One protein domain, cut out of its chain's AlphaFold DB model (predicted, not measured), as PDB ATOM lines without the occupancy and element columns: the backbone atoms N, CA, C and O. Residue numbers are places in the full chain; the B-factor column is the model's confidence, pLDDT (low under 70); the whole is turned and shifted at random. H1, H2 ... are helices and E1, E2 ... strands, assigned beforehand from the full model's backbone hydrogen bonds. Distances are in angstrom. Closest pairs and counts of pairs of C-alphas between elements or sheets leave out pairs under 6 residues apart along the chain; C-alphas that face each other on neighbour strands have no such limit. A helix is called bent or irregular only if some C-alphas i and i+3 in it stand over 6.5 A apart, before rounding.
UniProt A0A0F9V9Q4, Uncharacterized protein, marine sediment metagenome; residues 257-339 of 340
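AT A GLANCE: This is residues 257 to 339 of the 340 residues of an uncharacterized protein of marine sediment metagenome (UniProt A0A0F9V9Q4). One antiparallel sheet of eight strands is curled like part of a barrel and folds back on itself, with E4, E7 and E8 in one leaf, E2, E3, E6 and E5 in the other, and E1 as the hinge. The short helix H1 packs on E3, E6 and E5, on the side of their leaf turned away from E4, E7 and E8. The printed part has 83 residues, with one named helix and eight named strands in the order H1, then E1 to E8; the class is mostly strand. Across the sheet the order is E4, E7, E8, E1, E2, E3, E6, E5. The whole is compact, with a radius of gyration of the C-alphas of 11.5 A and spans of 35 by 27 by 20 A.

IN THESE COORDINATES: H1, residues 257 to 263, begins at C-alpha 257 (-18.969, -37.747, -23.254) and is 9.8 A long. E1 is residues 272 to 277, 16.2 A; E2 281 to 286, 16.5 A; E3 289 to 294, 16.5 A. E4 is residues 297 to 300, 9.5 A; E5 303 to 308, 13.1 A; E6 314 to 318, 12.7 A. E7 is residues 323 to 328, 15.4 A. E8, the longest strand, is residues 331 to 338, 22.5 A, and ends at C-alpha 338 (-22.154, -43.360, -3.854).

HOW THE PARTS SIT: The sheet is a folded sheet, bent back into two leaves that face each other with 29 pairs of C-alphas within 11 A. E1, E2 and E3 form a meander, each strand the antiparallel neighbour of the one before; N 274 and O 283 are 2.9 A apart in the hairpin E1 and E2, N 291 and O 284 2.8 A in the hairpin E2 and E3. E3 pairs with E6 through N 292 and O 316, 2.9 A, and the hairpin E5 and E6 has N 307 and O 315 at 2.9 A. Pairing is staggered at E1: residues 272 to 274 pair with E2, residues 275 to 277 with E8, where N 277 and O 336 are 2.9 A apart. The hairpin E7 and E8 has N 326 and O 333 at 2.9 A; E7 and E4 have N 325 and O 300 at 2.8 A. E4 and E5 are the edge strands and meet only through their link. The closest C-alphas of E4 and E6, those of Leu 298 and Tyr 316, are 7.6 A apart. H1 is on the sheet at a height of 7.7 A, over E6 and only just over E3, where 3 of its C-alphas fall, and runs along the strands, at 23 degrees to E6 on the local plane. Its closest C-alpha pair with E6 is Ile 262 and Val 315, 6.0 A. In H1 every O i to N i+4 pair is within hydrogen-bond range.

THE WHOLE: The C-alphas farthest apart, those of Lys 269 and Gly 330, are 35.7 A apart. The printed part has no cut and no long link; H1 to E1 is short, and the links between successive strands are tight. Mean pLDDT of the printed part is 88.7, and residue 265 is under 70.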
ATOM      1  N   LEU A 257     -18.379 -37.524 -24.564       79.62
ATOM      2  CA  LEU A 257     -18.969 -37.747 -23.254       79.62
ATOM      3  C   LEU A 257     -18.595 -36.651 -22.248       79.62
ATOM      4  O   LEU A 257     -19.436 -36.272 -21.434       79.62
ATOM      5  N   LEU A 258     -17.386 -36.078 -22.335       80.88
ATOM      6  CA  LEU A 258     -17.054 -34.841 -21.613       80.88
ATOM      7  C   LEU A 258     -17.931 -33.681 -22.101       80.88
ATOM      8  O   LEU A 258     -18.418 -32.911 -21.271       80.88
ATOM      9  N   LEU A 259     -18.197 -33.600 -23.412       79.38
ATOM     10  CA  LEU A 259     -19.104 -32.595 -23.975       79.38
ATOM     11  C   LEU A 259     -20.560 -32.801 -23.505       79.38
ATOM     12  O   LEU A 259     -21.192 -31.863 -23.025       79.38
ATOM     13  N   ALA A 260     -21.079 -34.030 -23.551       81.44
ATOM     14  CA  ALA A 260     -22.411 -34.360 -23.034       81.44
ATOM     15  C   ALA A 260     -22.537 -34.108 -21.517       81.44
ATOM     16  O   ALA A 260     -23.575 -33.675 -21.017       81.44
ATOM     17  N   ALA A 261     -21.464 -34.324 -20.752       80.75
ATOM     18  CA  ALA A 261     -21.436 -34.026 -19.326       80.75
ATOM     19  C   ALA A 261     -21.362 -32.514 -19.027       80.75
ATOM     20  O   ALA A 261     -21.988 -32.067 -18.058       80.75
ATOM     21  N   ILE A 262     -20.639 -31.708 -19.827       80.81
ATOM     22  CA  ILE A 262     -20.520 -30.252 -19.609       80.81
ATOM     23  C   ILE A 262     -21.785 -29.507 -20.048       80.81
ATOM     24  O   ILE A 262     -22.210 -28.599 -19.337       80.81
ATOM     25  N   THR A 263     -22.455 -29.935 -21.124       74.38
ATOM     26  CA  THR A 263     -23.807 -29.453 -21.463       74.38
ATOM     27  C   THR A 263     -24.806 -29.975 -20.431       74.38
ATOM     28  O   THR A 263     -25.499 -29.203 -19.771       74.38
ATOM     29  N   GLY A 264     -24.756 -31.273 -20.121       70.31
ATOM     30  CA  GLY A 264     -25.763 -31.994 -19.332       70.31
ATOM     31  C   GLY A 264     -26.894 -32.553 -20.198       70.31
ATOM     32  O   GLY A 264     -27.922 -32.958 -19.659       70.31
ATOM     33  N   VAL A 265     -26.692 -32.551 -21.514       68.12
ATOM     34  CA  VAL A 265     -27.603 -32.997 -22.571       68.12
ATOM     35  C   VAL A 265     -26.908 -34.144 -23.321       68.12
ATOM     36  O   VAL A 265     -25.682 -34.224 -23.318       68.12
ATOM     37  N   ASP A 266     -27.670 -35.060 -23.919       72.00
ATOM     38  CA  ASP A 266     -27.157 -36.173 -24.741       72.00
ATOM     39  C   ASP A 266     -26.183 -37.155 -24.058       72.00
ATOM     40  O   ASP A 266     -25.400 -37.846 -24.715       72.00
ATOM     41  N   LEU A 267     -26.265 -37.300 -22.731       81.25
ATOM     42  CA  LEU A 267     -25.598 -38.406 -22.036       81.25
ATOM     43  C   LEU A 267     -26.125 -39.762 -22.560       81.25
ATOM     44  O   LEU A 267     -27.339 -39.944 -22.703       81.25
ATOM     45  N   PRO A 268     -25.244 -40.746 -22.832       82.69
ATOM     46  CA  PRO A 268     -25.641 -42.022 -23.410       82.69
ATOM     47  C   PRO A 268     -26.512 -42.825 -22.441       82.69
ATOM     48  O   PRO A 268     -26.379 -42.725 -21.222       82.69
ATOM     49  N   LYS A 269     -27.349 -43.723 -22.973       83.75
ATOM     50  CA  LYS A 269     -28.239 -44.586 -22.167       83.75
ATOM     51  C   LYS A 269     -27.502 -45.528 -21.196       83.75
ATOM     52  O   LYS A 269     -28.137 -46.088 -20.309       83.75
ATOM     53  N   SER A 270     -26.190 -45.715 -21.360       85.88
ATOM     54  CA  SER A 270     -25.321 -46.439 -20.423       85.88
ATOM     55  C   SER A 270     -24.939 -45.624 -19.179       85.88
ATOM     56  O   SER A 270     -24.475 -46.210 -18.199       85.88
ATOM     57  N   ALA A 271     -25.139 -44.301 -19.183       89.12
ATOM     58  CA  ALA A 271     -24.756 -43.422 -18.088       89.12
ATOM     59  C   ALA A 271     -25.643 -43.627 -16.853       89.12
ATOM     60  O   ALA A 271     -26.836 -43.322 -16.849       89.12
ATOM     61  N   ARG A 272     -25.039 -44.103 -15.761       92.00
ATOM     62  CA  ARG A 272     -25.704 -44.253 -14.459       92.00
ATOM     63  C   ARG A 272     -25.334 -43.089 -13.555       92.00
ATOM     64  O   ARG A 272     -24.168 -42.948 -13.196       92.00
ATOM     65  N   ALA A 273     -26.311 -42.268 -13.180       91.88
ATOM     66  CA  ALA A 273     -26.097 -41.179 -12.232       91.88
ATOM     67  C   ALA A 273     -25.587 -41.711 -10.877       91.88
ATOM     68  O   ALA A 273     -26.068 -42.734 -10.389       91.88
ATOM     69  N   VAL A 274     -24.643 -40.995 -10.264       93.62
ATOM     70  CA  VAL A 274     -24.155 -41.257  -8.903       93.62
ATOM     71  C   VAL A 274     -24.516 -40.109  -7.975       93.62
ATOM     72  O   VAL A 274     -24.555 -38.948  -8.382       93.62
ATOM     73  N   ASN A 275     -24.763 -40.433  -6.707       94.50
ATOM     74  CA  ASN A 275     -25.004 -39.413  -5.697       94.50
ATOM     75  C   ASN A 275     -23.664 -38.894  -5.163       94.50
ATOM     76  O   ASN A 275     -22.864 -39.686  -4.657       94.50
ATOM     77  N   VAL A 276     -23.442 -37.585  -5.256       95.69
ATOM     78  CA  VAL A 276     -22.270 -36.896  -4.707       95.69
ATOM     79  C   VAL A 276     -22.747 -36.035  -3.542       95.69
ATOM     80  O   VAL A 276     -23.602 -35.173  -3.707       95.69
ATOM     81  N   MET A 277     -22.227 -36.298  -2.346       96.12
ATOM     82  CA  MET A 277     -22.644 -35.642  -1.105       96.12
ATOM     83  C   MET A 277     -21.510 -34.772  -0.566       96.12
ATOM     84  O   MET A 277     -20.356 -35.176  -0.627       96.12
ATOM     85  N   GLY A 278     -21.832 -33.604  -0.002       93.94
ATOM     86  CA  GLY A 278     -20.865 -32.690   0.632       93.94
ATOM     87  C   GLY A 278     -20.430 -31.493  -0.224       93.94
ATOM     88  O   GLY A 278     -19.936 -30.514   0.326       93.94
ATOM     89  N   VAL A 279     -20.671 -31.521  -1.539       94.06
ATOM     90  CA  VAL A 279     -20.426 -30.403  -2.474       94.06
ATOM     91  C   VAL A 279     -21.548 -30.316  -3.511       94.06
ATOM     92  O   VAL A 279     -22.202 -31.321  -3.781       94.06
ATOM     93  N   ASP A 280     -21.735 -29.149  -4.137       92.38
ATOM     94  CA  ASP A 280     -22.581 -29.034  -5.332       92.38
ATOM     95  C   ASP A 280     -21.838 -29.608  -6.551       92.38
ATOM     96  O   ASP A 280     -21.004 -28.960  -7.196       92.38
ATOM     97  N   ALA A 281     -22.083 -30.889  -6.809       93.12
ATOM     98  CA  ALA A 281     -21.571 -31.611  -7.958       93.12
ATOM     99  C   ALA A 281     -22.577 -32.671  -8.412       93.12
ATOM    100  O   ALA A 281     -23.292 -33.273  -7.613       93.12
ATOM    101  N   LYS A 282     -22.587 -32.941  -9.716       93.31
ATOM    102  CA  LYS A 282     -23.299 -34.071 -10.321       93.31
ATOM    103  C   LYS A 282     -22.276 -35.088 -10.802       93.31
ATOM    104  O   LYS A 282     -21.160 -34.710 -11.157       93.31
ATOM    105  N   GLY A 283     -22.646 -36.362 -10.847       93.12
ATOM    106  CA  GLY A 283     -21.763 -37.374 -11.405       93.12
ATOM    107  C   GLY A 283     -22.487 -38.517 -12.091       93.12
ATOM    108  O   GLY A 283     -23.651 -38.795 -11.801       93.12
ATOM    109  N   TRP A 284     -21.768 -39.191 -12.984       93.44
ATOM    110  CA  TRP A 284     -22.250 -40.342 -13.742       93.44
ATOM    111  C   TRP A 284     -21.128 -41.358 -13.935       93.44
ATOM    112  O   TRP A 284     -19.984 -40.978 -14.172       93.44
ATOM    113  N   VAL A 285     -21.455 -42.646 -13.877       92.88
ATOM    114  CA  VAL A 285     -20.565 -43.729 -14.309       92.88
ATOM    115  C   VAL A 285     -20.949 -44.144 -15.722       92.88
ATOM    116  O   VAL A 285     -22.117 -44.448 -15.976       92.88
ATOM    117  N   VAL A 286     -19.966 -44.181 -16.619       90.19
ATOM    118  CA  VAL A 286     -20.117 -44.590 -18.021       90.19
ATOM    119  C   VAL A 286     -18.901 -45.427 -18.402       90.19
ATOM    120  O   VAL A 286     -17.772 -45.017 -18.151       90.19
ATOM    121  N   ASP A 287     -19.134 -46.617 -18.950       88.00
ATOM    122  CA  ASP A 287     -18.105 -47.554 -19.436       88.00
ATOM    123  C   ASP A 287     -16.974 -47.888 -18.435       88.00
ATOM    124  O   ASP A 287     -15.893 -48.333 -18.805       88.00
ATOM    125  N   GLY A 288     -17.262 -47.737 -17.136       88.31
ATOM    126  CA  GLY A 288     -16.334 -47.994 -16.032       88.31
ATOM    127  C   GLY A 288     -15.610 -46.751 -15.509       88.31
ATOM    128  O   GLY A 288     -15.077 -46.808 -14.407       88.31
ATOM    129  N   ASP A 289     -15.658 -45.630 -16.227       91.69
ATOM    130  CA  ASP A 289     -15.139 -44.336 -15.785       91.69
ATOM    131  C   ASP A 289     -16.199 -43.543 -15.006       91.69
ATOM    132  O   ASP A 289     -17.405 -43.675 -15.242       91.69
ATOM    133  N   LEU A 290     -15.753 -42.686 -14.086       93.00
ATOM    134  CA  LEU A 290     -16.599 -41.780 -13.313       93.00
ATOM    135  C   LEU A 290     -16.385 -40.335 -13.784       93.00
ATOM    136  O   LEU A 290     -15.275 -39.810 -13.762       93.00
ATOM    137  N   TYR A 291     -17.473 -39.679 -14.173       93.19
ATOM    138  CA  TYR A 291     -17.504 -38.290 -14.619       93.19
ATOM    139  C   TYR A 291     -18.101 -37.431 -13.511       93.19
ATOM    140  O   TYR A 291     -19.198 -37.726 -13.037       93.19
ATOM    141  N   LEU A 292     -17.403 -36.372 -13.101       93.44
ATOM    142  CA  LEU A 292     -17.851 -35.416 -12.084       93.44
ATOM    143  C   LEU A 292     -17.961 -34.016 -12.688       93.44
ATOM    144  O   LEU A 292     -16.959 -33.469 -13.139       93.44
ATOM    145  N   ARG A 293     -19.158 -33.422 -12.651       93.19
ATOM    146  CA  ARG A 293     -19.439 -32.037 -13.053       93.19
ATOM    147  C   ARG A 293     -19.604 -31.161 -11.813       93.19
ATOM    148  O   ARG A 293     -20.502 -31.413 -11.013       93.19
ATOM    149  N   SER A 294     -18.808 -30.104 -11.681       91.94
ATOM    150  CA  SER A 294     -18.955 -29.097 -10.619       91.94
ATOM    151  C   SER A 294     -18.420 -27.732 -11.065       91.94
ATOM    152  O   SER A 294     -17.677 -27.638 -12.038       91.94
ATOM    153  N   ARG A 295     -18.777 -26.668 -10.338       90.31
ATOM    154  CA  ARG A 295     -18.090 -25.363 -10.399       90.31
ATOM    155  C   ARG A 295     -16.856 -25.298  -9.490       90.31
ATOM    156  O   ARG A 295     -16.102 -24.331  -9.531       90.31
ATOM    157  N   HIS A 296     -16.648 -26.306  -8.646       90.69
ATOM    158  CA  HIS A 296     -15.510 -26.387  -7.739       90.69
ATOM    159  C   HIS A 296     -14.356 -27.166  -8.375       90.69
ATOM    160  O   HIS A 296     -14.570 -28.151  -9.083       90.69
ATOM    161  N   ALA A 297     -13.122 -26.741  -8.105       88.31
ATOM    162  CA  ALA A 297     -11.947 -27.418  -8.639       88.31
ATOM    163  C   ALA A 297     -11.722 -28.751  -7.913       88.31
ATOM    164  O   ALA A 297     -11.595 -28.766  -6.687       88.31
ATOM    165  N   LEU A 298     -11.645 -29.854  -8.657       90.12
ATOM    166  CA  LEU A 298     -11.238 -31.150  -8.113       90.12
ATOM    167  C   LEU A 298      -9.749 -31.105  -7.721       90.12
ATOM    168  O   LEU A 298      -8.919 -30.598  -8.473       90.12
ATOM    169  N   LEU A 299      -9.420 -31.634  -6.543       90.81
ATOM    170  CA  LEU A 299      -8.057 -31.731  -6.002       90.81
ATOM    171  C   LEU A 299      -7.576 -33.186  -5.888       90.81
ATOM    172  O   LEU A 299      -6.378 -33.451  -5.947       90.81
ATOM    173  N   SER A 300      -8.499 -34.125  -5.670       90.62
ATOM    174  CA  SER A 300      -8.227 -35.561  -5.544       90.62
ATOM    175  C   SER A 300      -9.521 -36.356  -5.779       90.62
ATOM    176  O   SER A 300     -10.574 -35.875  -5.354       90.62
ATOM    177  N   PRO A 301      -9.491 -37.552  -6.397       91.38
ATOM    178  CA  PRO A 301      -8.321 -38.208  -6.987       91.38
ATOM    179  C   PRO A 301      -7.820 -37.482  -8.247       91.38
ATOM    180  O   PRO A 301      -8.442 -36.538  -8.733       91.38
ATOM    181  N   SER A 302      -6.684 -37.929  -8.783       84.00
ATOM    182  CA  SER A 302      -6.189 -37.485 -10.089       84.00
ATOM    183  C   SER A 302      -7.181 -37.831 -11.202       84.00
ATOM    184  O   SER A 302      -7.683 -38.958 -11.254       84.00
ATOM    185  N   TRP A 303      -7.406 -36.895 -12.123       86.19
ATOM    186  CA  TRP A 303      -8.211 -37.108 -13.324       86.19
ATOM    187  C   TRP A 303      -7.374 -37.576 -14.514       86.19
ATOM    188  O   TRP A 303      -6.202 -37.233 -14.650       86.19
ATOM    189  N   THR A 304      -8.002 -38.367 -15.382       82.88
ATOM    190  CA  THR A 304      -7.444 -38.843 -16.657       82.88
ATOM    191  C   THR A 304      -7.877 -37.968 -17.834       82.88
ATOM    192  O   THR A 304      -7.243 -37.998 -18.885       82.88
ATOM    193  N   GLY A 305      -8.911 -37.144 -17.649       80.94
ATOM    194  CA  GLY A 305      -9.329 -36.106 -18.586       80.94
ATOM    195  C   GLY A 305     -10.137 -35.020 -17.879       80.94
ATOM    196  O   GLY A 305     -10.730 -35.257 -16.826       80.94
ATOM    197  N   SER A 306     -10.167 -33.817 -18.444       83.06
ATOM    198  CA  SER A 306     -10.995 -32.724 -17.934       83.06
ATOM    199  C   SER A 306     -11.416 -31.778 -19.049       83.06
ATOM    200  O   SER A 306     -10.652 -31.550 -19.985       83.06
ATOM    201  N   MET A 307     -12.595 -31.181 -18.908       80.81
ATOM    202  CA  MET A 307     -13.117 -30.143 -19.793       80.81
ATOM    203  C   MET A 307     -13.674 -29.009 -18.933       80.81
ATOM    204  O   MET A 307     -14.458 -29.256 -18.017       80.81
ATOM    205  N   SER A 308     -13.262 -27.773 -19.208       83.69
ATOM    206  CA  SER A 308     -13.932 -26.586 -18.663       83.69
ATOM    207  C   SER A 308     -14.938 -26.088 -19.690       83.69
ATOM    208  O   SER A 308     -14.676 -26.195 -20.884       83.69
ATOM    209  N   GLY A 309     -16.062 -25.552 -19.233       81.31
ATOM    210  CA  GLY A 309     -17.072 -24.926 -20.077       81.31
ATOM    211  C   GLY A 309     -17.537 -23.585 -19.507       81.31
ATOM    212  O   GLY A 309     -16.966 -23.096 -18.528       81.31
ATOM    213  N   PRO A 310     -18.581 -22.996 -20.109       81.31
ATOM    214  CA  PRO A 310     -19.183 -21.743 -19.667       81.31
ATOM    215  C   PRO A 310     -19.577 -21.723 -18.182       81.31
ATOM    216  O   PRO A 310     -19.753 -22.757 -17.529       81.31
ATOM    217  N   ASP A 311     -19.749 -20.514 -17.650       78.38
ATOM    218  CA  ASP A 311     -20.208 -20.235 -16.282       78.38
ATOM    219  C   ASP A 311     -19.404 -20.971 -15.181       78.38
ATOM    220  O   ASP A 311     -19.951 -21.367 -14.141       78.38
ATOM    221  N   GLY A 312     -18.101 -21.178 -15.427       79.88
ATOM    222  CA  GLY A 312     -17.146 -21.807 -14.508       79.88
ATOM    223  C   GLY A 312     -17.371 -23.303 -14.269       79.88
ATOM    224  O   GLY A 312     -16.798 -23.867 -13.337       79.88
ATOM    225  N   ILE A 313     -18.227 -23.955 -15.060       86.81
ATOM    226  CA  ILE A 313     -18.511 -25.384 -14.917       86.81
ATOM    227  C   ILE A 313     -17.320 -26.186 -15.454       86.81
ATOM    228  O   ILE A 313     -16.735 -25.863 -16.486       86.81
ATOM    229  N   ARG A 314     -16.956 -27.258 -14.751       86.94
ATOM    230  CA  ARG A 314     -15.872 -28.169 -15.119       86.94
ATOM    231  C   ARG A 314     -16.351 -29.608 -15.001       86.94
ATOM    232  O   ARG A 314     -17.082 -29.945 -14.068       86.94
ATOM    233  N   VAL A 315     -15.932 -30.449 -15.940       89.69
ATOM    234  CA  VAL A 315     -16.106 -31.902 -15.895       89.69
ATOM    235  C   VAL A 315     -14.743 -32.560 -15.758       89.69
ATOM    236  O   VAL A 315     -13.809 -32.227 -16.486       89.69
ATOM    237  N   TYR A 316     -14.653 -33.527 -14.852       90.12
ATOM    238  CA  TYR A 316     -13.485 -34.368 -14.634       90.12
ATOM    239  C   TYR A 316     -13.844 -35.821 -14.927       90.12
ATOM    240  O   TYR A 316     -14.820 -36.333 -14.378       90.12
ATOM    241  N   LYS A 317     -13.038 -36.486 -15.752       91.06
ATOM    242  CA  LYS A 317     -13.036 -37.936 -15.938       91.06
ATOM    243  C   LYS A 317     -12.022 -38.532 -14.964       91.06
ATOM    244  O   LYS A 317     -10.835 -38.211 -15.030       91.06
ATOM    245  N   ILE A 318     -12.491 -39.368 -14.045       92.00
ATOM    246  CA  ILE A 318     -11.682 -40.013 -13.007       92.00
ATOM    247  C   ILE A 318     -11.920 -41.525 -12.997       92.00
ATOM    248  O   ILE A 318     -12.997 -42.007 -13.352       92.00
ATOM    249  N   ASN A 319     -10.932 -42.275 -12.508       92.12
ATOM    250  CA  ASN A 319     -11.160 -43.663 -12.108       92.12
ATOM    251  C   ASN A 319     -12.210 -43.701 -10.971       92.12
ATOM    252  O   ASN A 319     -12.215 -42.786 -10.139       92.12
ATOM    253  N   PRO A 320     -13.065 -44.739 -10.879       91.94
ATOM    254  CA  PRO A 320     -14.069 -44.846  -9.824       91.94
ATOM    255  C   PRO A 320     -13.484 -44.684  -8.420       91.94
ATOM    256  O   PRO A 320     -12.583 -45.415  -8.006       91.94
ATOM    257  N   ALA A 321     -14.041 -43.736  -7.672       93.31
ATOM    258  CA  ALA A 321     -13.655 -43.433  -6.306       93.31
ATOM    259  C   ALA A 321     -14.901 -43.144  -5.468       93.31
ATOM    260  O   ALA A 321     -15.821 -42.470  -5.926       93.31
ATOM    261  N   SER A 322     -14.908 -43.616  -4.221       95.19
ATOM    262  CA  SER A 322     -15.985 -43.336  -3.259       95.19
ATOM    263  C   SER A 322     -15.819 -41.991  -2.541       95.19
ATOM    264  O   SER A 322     -16.668 -41.614  -1.739       95.19
ATOM    265  N   VAL A 323     -14.704 -41.289  -2.771       96.12
ATOM    266  CA  VAL A 323     -14.354 -40.022  -2.119       96.12
ATOM    267  C   VAL A 323     -13.639 -39.124  -3.121       96.12
ATOM    268  O   VAL A 323     -12.728 -39.579  -3.811       96.12
ATOM    269  N   ALA A 324     -14.006 -37.848  -3.144       96.06
ATOM    270  CA  ALA A 324     -13.276 -36.786  -3.825       96.06
ATOM    271  C   ALA A 324     -12.989 -35.622  -2.862       96.06
ATOM    272  O   ALA A 324     -13.659 -35.458  -1.841       96.06
ATOM    273  N   LEU A 325     -11.987 -34.806  -3.181       95.75
ATOM    274  CA  LEU A 325     -11.671 -33.557  -2.491       95.75
ATOM    275  C   LEU A 325     -11.797 -32.405  -3.485       95.75
ATOM    276  O   LEU A 325     -11.211 -32.464  -4.565       95.75
ATOM    277  N   PHE A 326     -12.514 -31.353  -3.108       94.44
ATOM    278  CA  PHE A 326     -12.731 -30.159  -3.921       94.44
ATOM    279  C   PHE A 326     -12.196 -28.908  -3.222       94.44
ATOM    280  O   PHE A 326     -12.216 -28.824  -1.996       94.44
ATOM    281  N   SER A 327     -11.769 -27.915  -4.001       91.00
ATOM    282  CA  SER A 327     -11.533 -26.553  -3.519       91.00
ATOM    283  C   SER A 327     -12.826 -25.742  -3.614       91.00
ATOM    284  O   SER A 327     -13.283 -25.407  -4.711       91.00
ATOM    285  N   VAL A 328     -13.413 -25.424  -2.462       91.56
ATOM    286  CA  VAL A 328     -14.630 -24.614  -2.322       91.56
ATOM    287  C   VAL A 328     -14.242 -23.331  -1.592       91.56
ATOM    288  O   VAL A 328     -13.888 -23.363  -0.418       91.56
ATOM    289  N   GLY A 329     -14.224 -22.195  -2.297       86.44
ATOM    290  CA  GLY A 329     -13.787 -20.916  -1.713       86.44
ATOM    291  C   GLY A 329     -12.345 -20.930  -1.173       86.44
ATOM    292  O   GLY A 329     -12.041 -20.211  -0.228       86.44
ATOM    293  N   GLY A 330     -11.474 -21.787  -1.721       85.44
ATOM    294  CA  GLY A 330     -10.104 -21.994  -1.238       85.44
ATOM    295  C   GLY A 330      -9.967 -22.981  -0.069       85.44
ATOM    296  O   GLY A 330      -8.844 -23.289   0.326       85.44
ATOM    297  N   GLN A 331     -11.069 -23.511   0.470       91.94
ATOM    298  CA  GLN A 331     -11.055 -24.565   1.486       91.94
ATOM    299  C   GLN A 331     -11.176 -25.952   0.846       91.94
ATOM    300  O   GLN A 331     -11.908 -26.138  -0.125       91.94
ATOM    301  N   ILE A 332     -10.475 -26.940   1.411       94.50
ATOM    302  CA  ILE A 332     -10.585 -28.339   0.983       94.50
ATOM    303  C   ILE A 332     -11.851 -28.939   1.598       94.50
ATOM    304  O   ILE A 332     -11.931 -29.114   2.813       94.50
ATOM    305  N   VAL A 333     -12.821 -29.287   0.756       96.69
ATOM    306  CA  VAL A 333     -14.073 -29.941   1.151       96.69
ATOM    307  C   VAL A 333     -14.086 -31.373   0.631       96.69
ATOM    308  O   VAL A 333     -13.777 -31.634  -0.533       96.69
ATOM    309  N   ARG A 334     -14.439 -32.316   1.508       96.56
ATOM    310  CA  ARG A 334     -14.634 -33.724   1.156       96.56
ATOM    311  C   ARG A 334     -16.007 -33.915   0.518       96.56
ATOM    312  O   ARG A 334     -17.007 -33.467   1.072       96.56
ATOM    313  N   ALA A 335     -16.035 -34.651  -0.584       97.00
ATOM    314  CA  ALA A 335     -17.242 -35.183  -1.187       97.00
ATOM    315  C   ALA A 335     -17.262 -36.715  -1.075       97.00
ATOM    316  O   ALA A 335     -16.283 -37.375  -1.428       97.00
ATOM    317  N   ASP A 336     -18.372 -37.280  -0.612       97.19
ATOM    318  CA  ASP A 336     -18.604 -38.725  -0.561       97.19
ATOM    319  C   ASP A 336     -19.463 -39.151  -1.759       97.19
ATOM    320  O   ASP A 336     -20.525 -38.579  -2.017       97.19
ATOM    321  N   ILE A 337     -18.990 -40.145  -2.513       96.44
ATOM    322  CA  ILE A 337     -19.554 -40.558  -3.802       96.44
ATOM    323  C   ILE A 337     -20.142 -41.959  -3.658       96.44
ATOM    324  O   ILE A 337     -19.431 -42.937  -3.414       96.44
ATOM    325  N   LYS A 338     -21.460 -42.072  -3.840       94.38
ATOM    326  CA  LYS A 338     -22.154 -43.360  -3.854       94.38
ATOM    327  C   LYS A 338     -22.196 -43.903  -5.281       94.38
ATOM    328  O   LYS A 338     -23.044 -43.495  -6.075       94.38
ATOM    329  N   LEU A 339     -21.271 -44.816  -5.576       89.69
ATOM    330  CA  LEU A 339     -21.242 -45.590  -6.821       89.69
ATOM    331  C   LEU A 339     -22.522 -46.452  -6.975       89.69
ATOM    332  O   LEU A 339     -23.145 -46.775  -5.956       89.69
TER     333      LEU A 339